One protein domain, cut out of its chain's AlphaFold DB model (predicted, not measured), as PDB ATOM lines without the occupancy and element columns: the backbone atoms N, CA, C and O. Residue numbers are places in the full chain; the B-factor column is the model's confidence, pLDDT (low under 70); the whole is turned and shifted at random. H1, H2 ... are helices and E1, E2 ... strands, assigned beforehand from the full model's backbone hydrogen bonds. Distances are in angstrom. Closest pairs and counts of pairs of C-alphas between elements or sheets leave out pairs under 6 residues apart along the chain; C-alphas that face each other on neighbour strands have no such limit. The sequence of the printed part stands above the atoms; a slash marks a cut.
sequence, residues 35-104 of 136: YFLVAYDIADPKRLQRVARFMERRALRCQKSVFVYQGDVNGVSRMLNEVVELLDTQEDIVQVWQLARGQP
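AT A GLANCE: This is residues 35 to 104 of the 136 residues of the protein "CRISPR-associated endoribonuclease Cas2" of Gemmataceae bacterium (UniProt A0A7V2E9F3). What is the main picture? One twisted sheet of four strands has two helices, H1 and H2, side by side over one face and no named helix over its other face, and a tail after E4 extends the long axis at one end. What is it made of? The printed part has 70 residues, of the mixed class, with two named helices and four named strands in the order E1 H1 E2 E3 H2 E4; the sheet's order is E2 E3 E1 E4, all antiparallel. How large is it? It is compact, with a radius of gyration of the C-alphas of 11.8 A, and elongated, with spans of 37 by 23 by 20 A.

IN THESE COORDINATES: Where does the first half run? E1 is residues 35 to 41, 20.1 A long, from C-alpha 35 at (85.262, -19.006, -7.540). H1 is residues 45 to 56, 16.3 A, and E2 is residues 60 to 63, 9.4 A. What follows? E3 is residues 66 to 71, 16.4 A, and H2 is residues 73 to 86, 20.5 A, from C-alpha 73 at (91.238, -25.340, -3.321). E4 is residues 93 to 98, 16.9 A, ending with C-alpha 98 at (83.085, -24.521, -5.962).

HOW THE PARTS SIT: How do the strands pair? E1 has N 39 and O 95 of E4 at 2.9 A, and N 38 and O 67 of E3 at 2.8 A; in the hairpin E2 and E3, N 60 and O 68 are 2.9 A apart, each pair within hydrogen-bond range. The edge strands E2 and E4 are apart, and the sheet is only just strongly twisted, its C-alphas up to 4.4 A off the best plane. Where are the helices? In two layers, helices on one face of a sheet, H1 is over E3 and E1 at a height over the sheet of 9.5 A, and H2 is over E1 at 8.4 A; both run along the strands. H2 touches H1 with residues 83 to 86 alone, the closest C-alphas being Val 51 and Leu 86, 6.5 A, at a shallow tilt of 25 degrees, opposite ways. Which units recur? E1, H1, E2 and E3, H2, E4 are split strand-helix-strand units, each with another strand between its two strands in the sheet, and both crossovers are right-handed. Are the helix backbones complete? Every O i to N i+4 pair is within hydrogen-bond range in H1, and 8 of 10 in H2.

THE WHOLE: How far does it reach? The two C-alphas farthest apart, those of Lys 46 and Gly 102, are 37.4 A apart. Is there a cut or a long link? The printed part has no cut; H2 to E4 is a short link, and the other links are tight. Where is confidence low? The mean pLDDT of the printed part is 88.2, and residues 100 to 104 are under 70.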
ATOM      1  N   TYR A  35      86.131 -19.692  -8.478       85.75
ATOM      2  CA  TYR A  35      85.262 -19.006  -7.540       85.75
ATOM      3  C   TYR A  35      84.595 -20.027  -6.634       85.75
ATOM      4  O   TYR A  35      84.230 -21.119  -7.072       85.75
ATOM      5  N   PHE A  36      84.426 -19.649  -5.377       86.56
ATOM      6  CA  PHE A  36      83.801 -20.467  -4.356       86.56
ATOM      7  C   PHE A  36      82.741 -19.644  -3.636       86.56
ATOM      8  O   PHE A  36      83.007 -18.521  -3.205       86.56
ATOM      9  N   LEU A  37      81.544 -20.207  -3.498       86.56
ATOM     10  CA  LEU A  37      80.511 -19.668  -2.629       86.56
ATOM     11  C   LEU A  37      80.793 -20.148  -1.212       86.56
ATOM     12  O   LEU A  37      80.883 -21.350  -0.983       86.56
ATOM     13  N   VAL A  38      80.915 -19.215  -0.280       89.31
ATOM     14  CA  VAL A  38      81.107 -19.488   1.140       89.31
ATOM     15  C   VAL A  38      79.852 -19.019   1.859       89.31
ATOM     16  O   VAL A  38      79.522 -17.834   1.811       89.31
ATOM     17  N   ALA A  39      79.141 -19.929   2.515       86.88
ATOM     18  CA  ALA A  39      78.008 -19.589   3.366       86.88
ATOM     19  C   ALA A  39      78.277 -20.042   4.795       86.88
ATOM     20  O   ALA A  39      78.951 -21.047   5.017       86.88
ATOM     21  N   TYR A  40      77.736 -19.310   5.759       92.38
ATOM     22  CA  TYR A  40      77.790 -19.714   7.154       92.38
ATOM     23  C   TYR A  40      76.422 -19.631   7.820       92.38
ATOM     24  O   TYR A  40      75.581 -18.812   7.443       92.38
ATOM     25  N   ASP A  41      76.238 -20.449   8.845       92.12
ATOM     26  CA  ASP A  41      75.153 -20.344   9.810       92.12
ATOM     27  C   ASP A  41      75.783 -20.293  11.205       92.12
ATOM     28  O   ASP A  41      76.557 -21.177  11.567       92.12
ATOM     29  N   ILE A  42      75.578 -19.182  11.914       92.69
ATOM     30  CA  ILE A  42      76.249 -18.863  13.184       92.69
ATOM     31  C   ILE A  42      75.211 -18.252  14.116       92.69
ATOM     32  O   ILE A  42      74.634 -17.205  13.795       92.69
ATOM     33  N   ALA A  43      75.011 -18.881  15.272       91.50
ATOM     34  CA  ALA A  43      73.952 -18.517  16.210       91.50
ATOM     35  C   ALA A  43      74.312 -17.291  17.067       91.50
ATOM     36  O   ALA A  43      73.487 -16.393  17.258       91.50
ATOM     37  N   ASP A  44      75.553 -17.219  17.560       95.25
ATOM     38  CA  ASP A  44      75.985 -16.146  18.461       95.25
ATOM     39  C   ASP A  44      76.355 -14.848  17.703       95.25
ATOM     40  O   ASP A  44      77.231 -14.854  16.827       95.25
ATOM     41  N   PRO A  45      75.776 -13.685  18.068       93.38
ATOM     42  CA  PRO A  45      76.080 -12.411  17.418       93.38
ATOM     43  C   PRO A  45      77.552 -11.980  17.492       93.38
ATOM     44  O   PRO A  45      78.029 -11.297  16.578       93.38
ATOM     45  N   LYS A  46      78.294 -12.342  18.551       95.56
ATOM     46  CA  LYS A  46      79.715 -11.979  18.685       95.56
ATOM     47  C   LYS A  46      80.579 -12.850  17.772       95.56
ATOM     48  O   LYS A  46      81.433 -12.303  17.068       95.56
ATOM     49  N   ARG A  47      80.348 -14.169  17.725       95.62
ATOM     50  CA  ARG A  47      80.993 -15.096  16.774       95.62
ATOM     51  C   ARG A  47      80.691 -14.684  15.334       95.62
ATOM     52  O   ARG A  47      81.621 -14.535  14.544       95.62
ATOM     53  N   LEU A  48      79.439 -14.336  15.027       93.81
ATOM     54  CA  LEU A  48      79.025 -13.854  13.705       93.81
ATOM     55  C   LEU A  48      79.824 -12.618  13.263       93.81
ATOM     56  O   LEU A  48      80.336 -12.577  12.147       93.81
ATOM     57  N   GLN A  49      79.977 -11.611  14.129       94.31
ATOM     58  CA  GLN A  49      80.777 -10.425  13.802       94.31
ATOM     59  C   GLN A  49      82.259 -10.755  13.590       94.31
ATOM     60  O   GLN A  49      82.889 -10.198  12.688       94.31
ATOM     61  N   ARG A  50      82.826 -11.655  14.402       95.38
ATOM     62  CA  ARG A  50      84.223 -12.097  14.267       95.38
ATOM     63  C   ARG A  50      84.452 -12.810  12.937       95.38
ATOM     64  O   ARG A  50      85.390 -12.451  12.225       95.38
ATOM     65  N   VAL A  51      83.581 -13.753  12.582       95.50
ATOM     66  CA  VAL A  51      83.671 -14.512  11.327       95.50
ATOM     67  C   VAL A  51      83.423 -13.614  10.119       95.50
ATOM     68  O   VAL A  51      84.196 -13.669   9.166       95.50
ATOM     69  N   ALA A  52      82.436 -12.714  10.165       92.44
ATOM     70  CA  ALA A  52      82.200 -11.761   9.080       92.44
ATOM     71  C   ALA A  52      83.445 -10.900   8.803       92.44
ATOM     72  O   ALA A  52      83.908 -10.844   7.668       92.44
ATOM     73  N   ARG A  53      84.059 -10.316   9.841       94.19
ATOM     74  CA  ARG A  53      85.304  -9.535   9.700       94.19
ATOM     75  C   ARG A  53      86.475 -10.373   9.195       94.19
ATOM     76  O   ARG A  53      87.346  -9.859   8.498       94.19
ATOM     77  N   PHE A  54      86.546 -11.642   9.592       95.94
ATOM     78  CA  PHE A  54      87.554 -12.573   9.094       95.94
ATOM     79  C   PHE A  54      87.381 -12.839   7.588       95.94
ATOM     80  O   PHE A  54      88.376 -12.811   6.856       95.94
ATOM     81  N   MET A  55      86.139 -13.041   7.140       92.06
ATOM     82  CA  MET A  55      85.786 -13.335   5.750       92.06
ATOM     83  C   MET A  55      85.906 -12.113   4.837       92.06
ATOM     84  O   MET A  55      86.454 -12.240   3.749       92.06
ATOM     85  N   GLU A  56      85.500 -10.919   5.278       89.00
ATOM     86  CA  GLU A  56      85.585  -9.672   4.489       89.00
ATOM     87  C   GLU A  56      87.022  -9.305   4.080       89.00
ATOM     88  O   GLU A  56      87.226  -8.597   3.100       89.00
ATOM     89  N   ARG A  57      88.038  -9.818   4.790       90.69
ATOM     90  CA  ARG A  57      89.453  -9.649   4.411       90.69
ATOM     91  C   ARG A  57      89.910 -10.567   3.272       90.69
ATOM     92  O   ARG A  57      91.004 -10.372   2.755       90.69
ATOM     93  N   ARG A  58      89.133 -11.599   2.938       87.50
ATOM     94  CA  ARG A  58      89.520 -12.695   2.027       87.50
ATOM     95  C   ARG A  58      88.527 -12.914   0.886       87.50
ATOM     96  O   ARG A  58      88.908 -13.455  -0.145       87.50
ATOM     97  N   ALA A  59      87.268 -12.542   1.081       86.88
ATOM     98  CA  ALA A  59      86.162 -12.844   0.190       86.88
ATOM     99  C   ALA A  59      85.200 -11.653   0.090       86.88
ATOM    100  O   ALA A  59      85.018 -10.889   1.041       86.88
ATOM    101  N   LEU A  60      84.548 -11.523  -1.062       82.69
ATOM    102  CA  LEU A  60      83.532 -10.505  -1.294       82.69
ATOM    103  C   LEU A  60      82.244 -10.912  -0.585       82.69
ATOM    104  O   LEU A  60      81.679 -11.959  -0.883       82.69
ATOM    105  N   ARG A  61      81.747 -10.089   0.332       81.75
ATOM    106  CA  ARG A  61      80.466 -10.346   0.990       81.75
ATOM    107  C   ARG A  61      79.310  -9.974   0.057       81.75
ATOM    108  O   ARG A  61      79.252  -8.856  -0.439       81.75
ATOM    109  N   CYS A  62      78.386 -10.904  -0.175       76.62
ATOM    110  CA  CYS A  62      77.250 -10.718  -1.088       76.62
ATOM    111  C   CYS A  62      75.903 -10.682  -0.353       76.62
ATOM    112  O   CYS A  62      74.968 -10.014  -0.789       76.62
ATOM    113  N   GLN A  63      75.791 -11.390   0.775       81.81
ATOM    114  CA  GLN A  63      74.637 -11.336   1.677       81.81
ATOM    115  C   GLN A  63      75.101 -11.345   3.140       81.81
ATOM    116  O   GLN A  63      76.293 -11.457   3.433       81.81
ATOM    117  N   LYS A  64      74.148 -11.267   4.083       85.12
ATOM    118  CA  LYS A  64      74.438 -11.273   5.527       85.12
ATOM    119  C   LYS A  64      75.351 -12.429   5.934       85.12
ATOM    120  O   LYS A  64      76.235 -12.197   6.757       85.12
ATOM    121  N   SER A  65      75.158 -13.603   5.343       89.19
ATOM    122  CA  SER A  65      75.894 -14.823   5.682       89.19
ATOM    123  C   SER A  65      76.476 -15.540   4.463       89.19
ATOM    124  O   SER A  65      76.695 -16.745   4.506       89.19
ATOM    125  N   VAL A  66      76.688 -14.813   3.359       86.25
ATOM    126  CA  VAL A  66      77.162 -15.389   2.091       86.25
ATOM    127  C   VAL A  66      78.250 -14.516   1.476       86.25
ATOM    128  O   VAL A  66      78.100 -13.294   1.376       86.25
ATOM    129  N   PHE A  67      79.330 -15.165   1.051       87.31
ATOM    130  CA  PHE A  67      80.553 -14.581   0.519       87.31
ATOM    131  C   PHE A  67      80.992 -15.316  -0.751       87.31
ATOM    132  O   PHE A  67      80.687 -16.493  -0.943       87.31
ATOM    133  N   VAL A  68      81.750 -14.634  -1.602       86.44
ATOM    134  CA  VAL A  68      82.396 -15.201  -2.786       86.44
ATOM    135  C   VAL A  68      83.907 -15.086  -2.622       86.44
ATOM    136  O   VAL A  68      84.459 -13.987  -2.556       86.44
ATOM    137  N   TYR A  69      84.572 -16.233  -2.551       86.88
ATOM    138  CA  TYR A  69      86.025 -16.347  -2.513       86.88
ATOM    139  C   TYR A  69      86.571 -16.611  -3.919       86.88
ATOM    140  O   TYR A  69      86.035 -17.435  -4.660       86.88
ATOM    141  N   GLN A  70      87.653 -15.922  -4.272       86.38
ATOM    142  CA  GLN A  70      88.381 -16.106  -5.522       86.38
ATOM    143  C   GLN A  70      89.761 -16.684  -5.201       86.38
ATOM    144  O   GLN A  70      90.524 -16.072  -4.456       86.38
ATOM    145  N   GLY A  71      90.097 -17.847  -5.757       86.56
ATOM    146  CA  GLY A  71      91.379 -18.492  -5.474       86.56
ATOM    147  C   GLY A  71      91.435 -19.948  -5.907       86.56
ATOM    148  O   GLY A  71      90.898 -20.318  -6.952       86.56
ATOM    149  N   ASP A  72      92.096 -20.773  -5.097       88.00
ATOM    150  CA  ASP A  72      92.251 -22.206  -5.327       88.00
ATOM    151  C   ASP A  72      91.742 -23.061  -4.149       88.00
ATOM    152  O   ASP A  72      91.367 -22.552  -3.091       88.00
ATOM    153  N   VAL A  73      91.708 -24.384  -4.341       87.88
ATOM    154  CA  VAL A  73      91.238 -25.340  -3.321       87.88
ATOM    155  C   VAL A  73      92.126 -25.311  -2.068       87.88
ATOM    156  O   VAL A  73      91.628 -25.472  -0.955       87.88
ATOM    157  N   ASN A  74      93.426 -25.042  -2.220       93.56
ATOM    158  CA  ASN A  74      94.347 -24.931  -1.087       93.56
ATOM    159  C   ASN A  74      94.037 -23.689  -0.242       93.56
ATOM    160  O   ASN A  74      94.077 -23.740   0.984       93.56
ATOM    161  N   GLY A  75      93.693 -22.575  -0.886       94.12
ATOM    162  CA  GLY A  75      93.222 -21.353  -0.250       94.12
ATOM    163  C   GLY A  75      91.914 -21.564   0.504       94.12
ATOM    164  O   GLY A  75      91.797 -21.101   1.637       94.12
ATOM    165  N   VAL A  76      90.980 -22.334  -0.063       93.00
ATOM    166  CA  VAL A  76      89.753 -22.748   0.636       93.00
ATOM    167  C   VAL A  76      90.074 -23.581   1.873       93.00
ATOM    168  O   VAL A  76      89.572 -23.275   2.949       93.00
ATOM    169  N   SER A  77      90.933 -24.595   1.749       95.56
ATOM    170  CA  SER A  77      91.318 -25.442   2.882       95.56
ATOM    171  C   SER A  77      91.981 -24.632   4.002       95.56
ATOM    172  O   SER A  77      91.588 -24.761   5.158       95.56
ATOM    173  N   ARG A  78      92.907 -23.719   3.670       96.62
ATOM    174  CA  ARG A  78      93.506 -22.799   4.653       96.62
ATOM    175  C   ARG A  78      92.460 -21.911   5.322       96.62
ATOM    176  O   ARG A  78      92.444 -21.806   6.540       96.62
ATOM    177  N   MET A  79      91.562 -21.313   4.542       96.19
ATOM    178  CA  MET A  79      90.484 -20.474   5.067       96.19
ATOM    179  C   MET A  79      89.557 -21.246   6.016       96.19
ATOM    180  O   MET A  79      89.157 -20.692   7.036       96.19
ATOM    181  N   LEU A  80      89.236 -22.507   5.711       95.12
ATOM    182  CA  LEU A  80      88.426 -23.364   6.581       95.12
ATOM    183  C   LEU A  80      89.155 -23.727   7.884       95.12
ATOM    184  O   LEU A  80      88.560 -23.649   8.956       95.12
ATOM    185  N   ASN A  81      90.448 -24.041   7.810       96.25
ATOM    186  CA  ASN A  81      91.264 -24.314   8.996       96.25
ATOM    187  C   ASN A  81      91.443 -23.074   9.881       96.25
ATOM    188  O   ASN A  81      91.578 -23.190  11.088       96.25
ATOM    189  N   GLU A  82      91.455 -21.878   9.299       96.62
ATOM    190  CA  GLU A  82      91.545 -20.634  10.064       96.62
ATOM    191  C   GLU A  82      90.194 -20.218  10.663       96.62
ATOM    192  O   GLU A  82      90.155 -19.670  11.764       96.62
ATOM    193  N   VAL A  83      89.079 -20.438   9.951       95.50
ATOM    194  CA  VAL A  83      87.758 -20.028  10.450       95.50
ATOM    195  C   VAL A  83      87.270 -20.930  11.575       95.50
ATOM    196  O   VAL A  83      86.580 -20.423  12.451       95.50
ATOM    197  N   VAL A  84      87.631 -22.220  11.597       95.19
ATOM    198  CA  VAL A  84      87.165 -23.159  12.637       95.19
ATOM    199  C   VAL A  84      87.551 -22.703  14.050       95.19
ATOM    200  O   VAL A  84      86.754 -22.846  14.966       95.19
ATOM    201  N   GLU A  85      88.689 -22.017  14.200       96.31
ATOM    202  CA  GLU A  85      89.150 -21.399  15.458       96.31
ATOM    203  C   GLU A  85      88.244 -20.251  15.956       96.31
ATOM    204  O   GLU A  85      88.393 -19.730  17.065       96.31
ATOM    205  N   LEU A  86      87.318 -19.789  15.113       95.31
ATOM    206  CA  LEU A  86      86.350 -18.733  15.409       95.31
ATOM    207  C   LEU A  86      84.928 -19.272  15.611       95.31
ATOM    208  O   LEU A  86      84.059 -18.484  15.999       95.31
ATOM    209  N   LEU A  87      84.696 -20.556  15.331       93.12
ATOM    210  CA  LEU A  87      83.394 -21.212  15.406       93.12
ATOM    211  C   LEU A  87      83.209 -21.926  16.742       93.12
ATOM    212  O   LEU A  87      84.161 -22.430  17.335       93.12
ATOM    213  N   ASP A  88      81.958 -22.031  17.172       96.31
ATOM    214  CA  ASP A  88      81.531 -23.129  18.029       96.31
ATOM    215  C   ASP A  88      81.031 -24.263  17.132       96.31
ATOM    216  O   ASP A  88      79.954 -24.169  16.556       96.31
ATOM    217  N   THR A  89      81.807 -25.333  16.970       91.94
ATOM    218  CA  THR A  89      81.476 -26.409  16.019       91.94
ATOM    219  C   THR A  89      80.267 -27.255  16.424       91.94
ATOM    220  O   THR A  89      79.846 -28.106  15.642       91.94
ATOM    221  N   GLN A  90      79.707 -27.051  17.620       94.75
ATOM    222  CA  GLN A  90      78.444 -27.672  18.028       94.75
ATOM    223  C   GLN A  90      77.219 -26.879  17.559       94.75
ATOM    224  O   GLN A  90      76.138 -27.451  17.438       94.75
ATOM    225  N   GLU A  91      77.375 -25.581  17.287       92.75
ATOM    226  CA  GLU A  91      76.267 -24.669  16.969       92.75
ATOM    227  C   GLU A  91      76.409 -23.969  15.614       92.75
ATOM    228  O   GLU A  91      75.416 -23.519  15.045       92.75
ATOM    229  N   ASP A  92      77.632 -23.859  15.103       94.31
ATOM    230  CA  ASP A  92      77.971 -23.078  13.926       94.31
ATOM    231  C   ASP A  92      78.479 -23.972  12.789       94.31
ATOM    232  O   ASP A  92      79.165 -24.977  12.997       94.31
ATOM    233  N   ILE A  93      78.230 -23.548  11.551       91.06
ATOM    234  CA  ILE A  93      78.741 -24.224  10.359       91.06
ATOM    235  C   ILE A  93      79.183 -23.221   9.292       91.06
ATOM    236  O   ILE A  93      78.536 -22.205   9.043       91.06
ATOM    237  N   VAL A  94      80.289 -23.536   8.617       91.06
ATOM    238  CA  VAL A  94      80.747 -22.853   7.400       91.06
ATOM    239  C   VAL A  94      80.814 -23.886   6.284       91.06
ATOM    240  O   VAL A  94      81.434 -24.936   6.434       91.06
ATOM    241  N   GLN A  95      80.179 -23.586   5.158       88.19
ATOM    242  CA  GLN A  95      80.120 -24.452   3.987       88.19
ATOM    243  C   GLN A  95      80.680 -23.727   2.770       88.19
ATOM    244  O   GLN A  95      80.512 -22.515   2.615       88.19
ATOM    245  N   VAL A  96      81.354 -24.484   1.904       85.25
ATOM    246  CA  VAL A  96      81.998 -23.949   0.705       85.25
ATOM    247  C   VAL A  96      81.666 -24.818  -0.495       85.25
ATOM    248  O   VAL A  96      81.868 -26.030  -0.465       85.25
ATOM    249  N   TRP A  97      81.218 -24.185  -1.576       83.62
ATOM    250  CA  TRP A  97      80.954 -24.847  -2.848       83.62
ATOM    251  C   TRP A  97      81.758 -24.191  -3.955       83.62
ATOM    252  O   TRP A  97      81.733 -22.972  -4.120       83.62
ATOM    253  N   GLN A  98      82.452 -25.004  -4.745       81.44
ATOM    254  CA  GLN A  98      83.085 -24.521  -5.962       81.44
ATOM    255  C   GLN A  98      82.011 -24.150  -6.988       81.44
ATOM    256  O   GLN A  98      81.133 -24.952  -7.304       81.44
ATOM    257  N   LEU A  99      82.097 -22.939  -7.534       79.75
ATOM    258  CA  LEU A  99      81.212 -22.487  -8.597       79.75
ATOM    259  C   LEU A  99      81.670 -23.039  -9.952       79.75
ATOM    260  O   LEU A  99      82.867 -23.145 -10.241       79.75
ATOM    261  N   ALA A 100      80.697 -23.381 -10.797       68.56
ATOM    262  CA  ALA A 100      80.955 -23.872 -12.141       68.56
ATOM    263  C   ALA A 100      81.695 -22.818 -12.980       68.56
ATOM    264  O   ALA A 100      81.359 -21.632 -12.982       68.56
ATOM    265  N   ARG A 101      82.703 -23.262 -13.734       66.88
ATOM    266  CA  ARG A 101      83.441 -22.393 -14.656       66.88
ATOM    267  C   ARG A 101      82.586 -22.092 -15.887       66.88
ATOM    268  O   ARG A 101      81.892 -22.970 -16.390       66.88
ATOM    269  N   GLY A 102      82.679 -20.865 -16.397       54.72
ATOM    270  CA  GLY A 102      82.023 -20.469 -17.649       54.72
ATOM    271  C   GLY A 102      80.511 -20.242 -17.553       54.72
ATOM    272  O   GLY A 102      79.876 -20.055 -18.584       54.72
ATOM    273  N   GLN A 103      79.941 -20.239 -16.344       47.84
ATOM    274  CA  GLN A 103      78.560 -19.823 -16.105       47.84
ATOM    275  C   GLN A 103      78.513 -18.324 -15.775       47.84
ATOM    276  O   GLN A 103      79.377 -17.840 -15.038       47.84
ATOM    277  N   PRO A 104      77.531 -17.569 -16.295       46.91
ATOM    278  CA  PRO A 104      77.361 -16.179 -15.910       46.91
ATOM    279  C   PRO A 104      76.949 -16.056 -14.444       46.91
ATOM    280  O   PRO A 104      76.025 -16.711 -13.975       46.91
TER     281      PRO A 104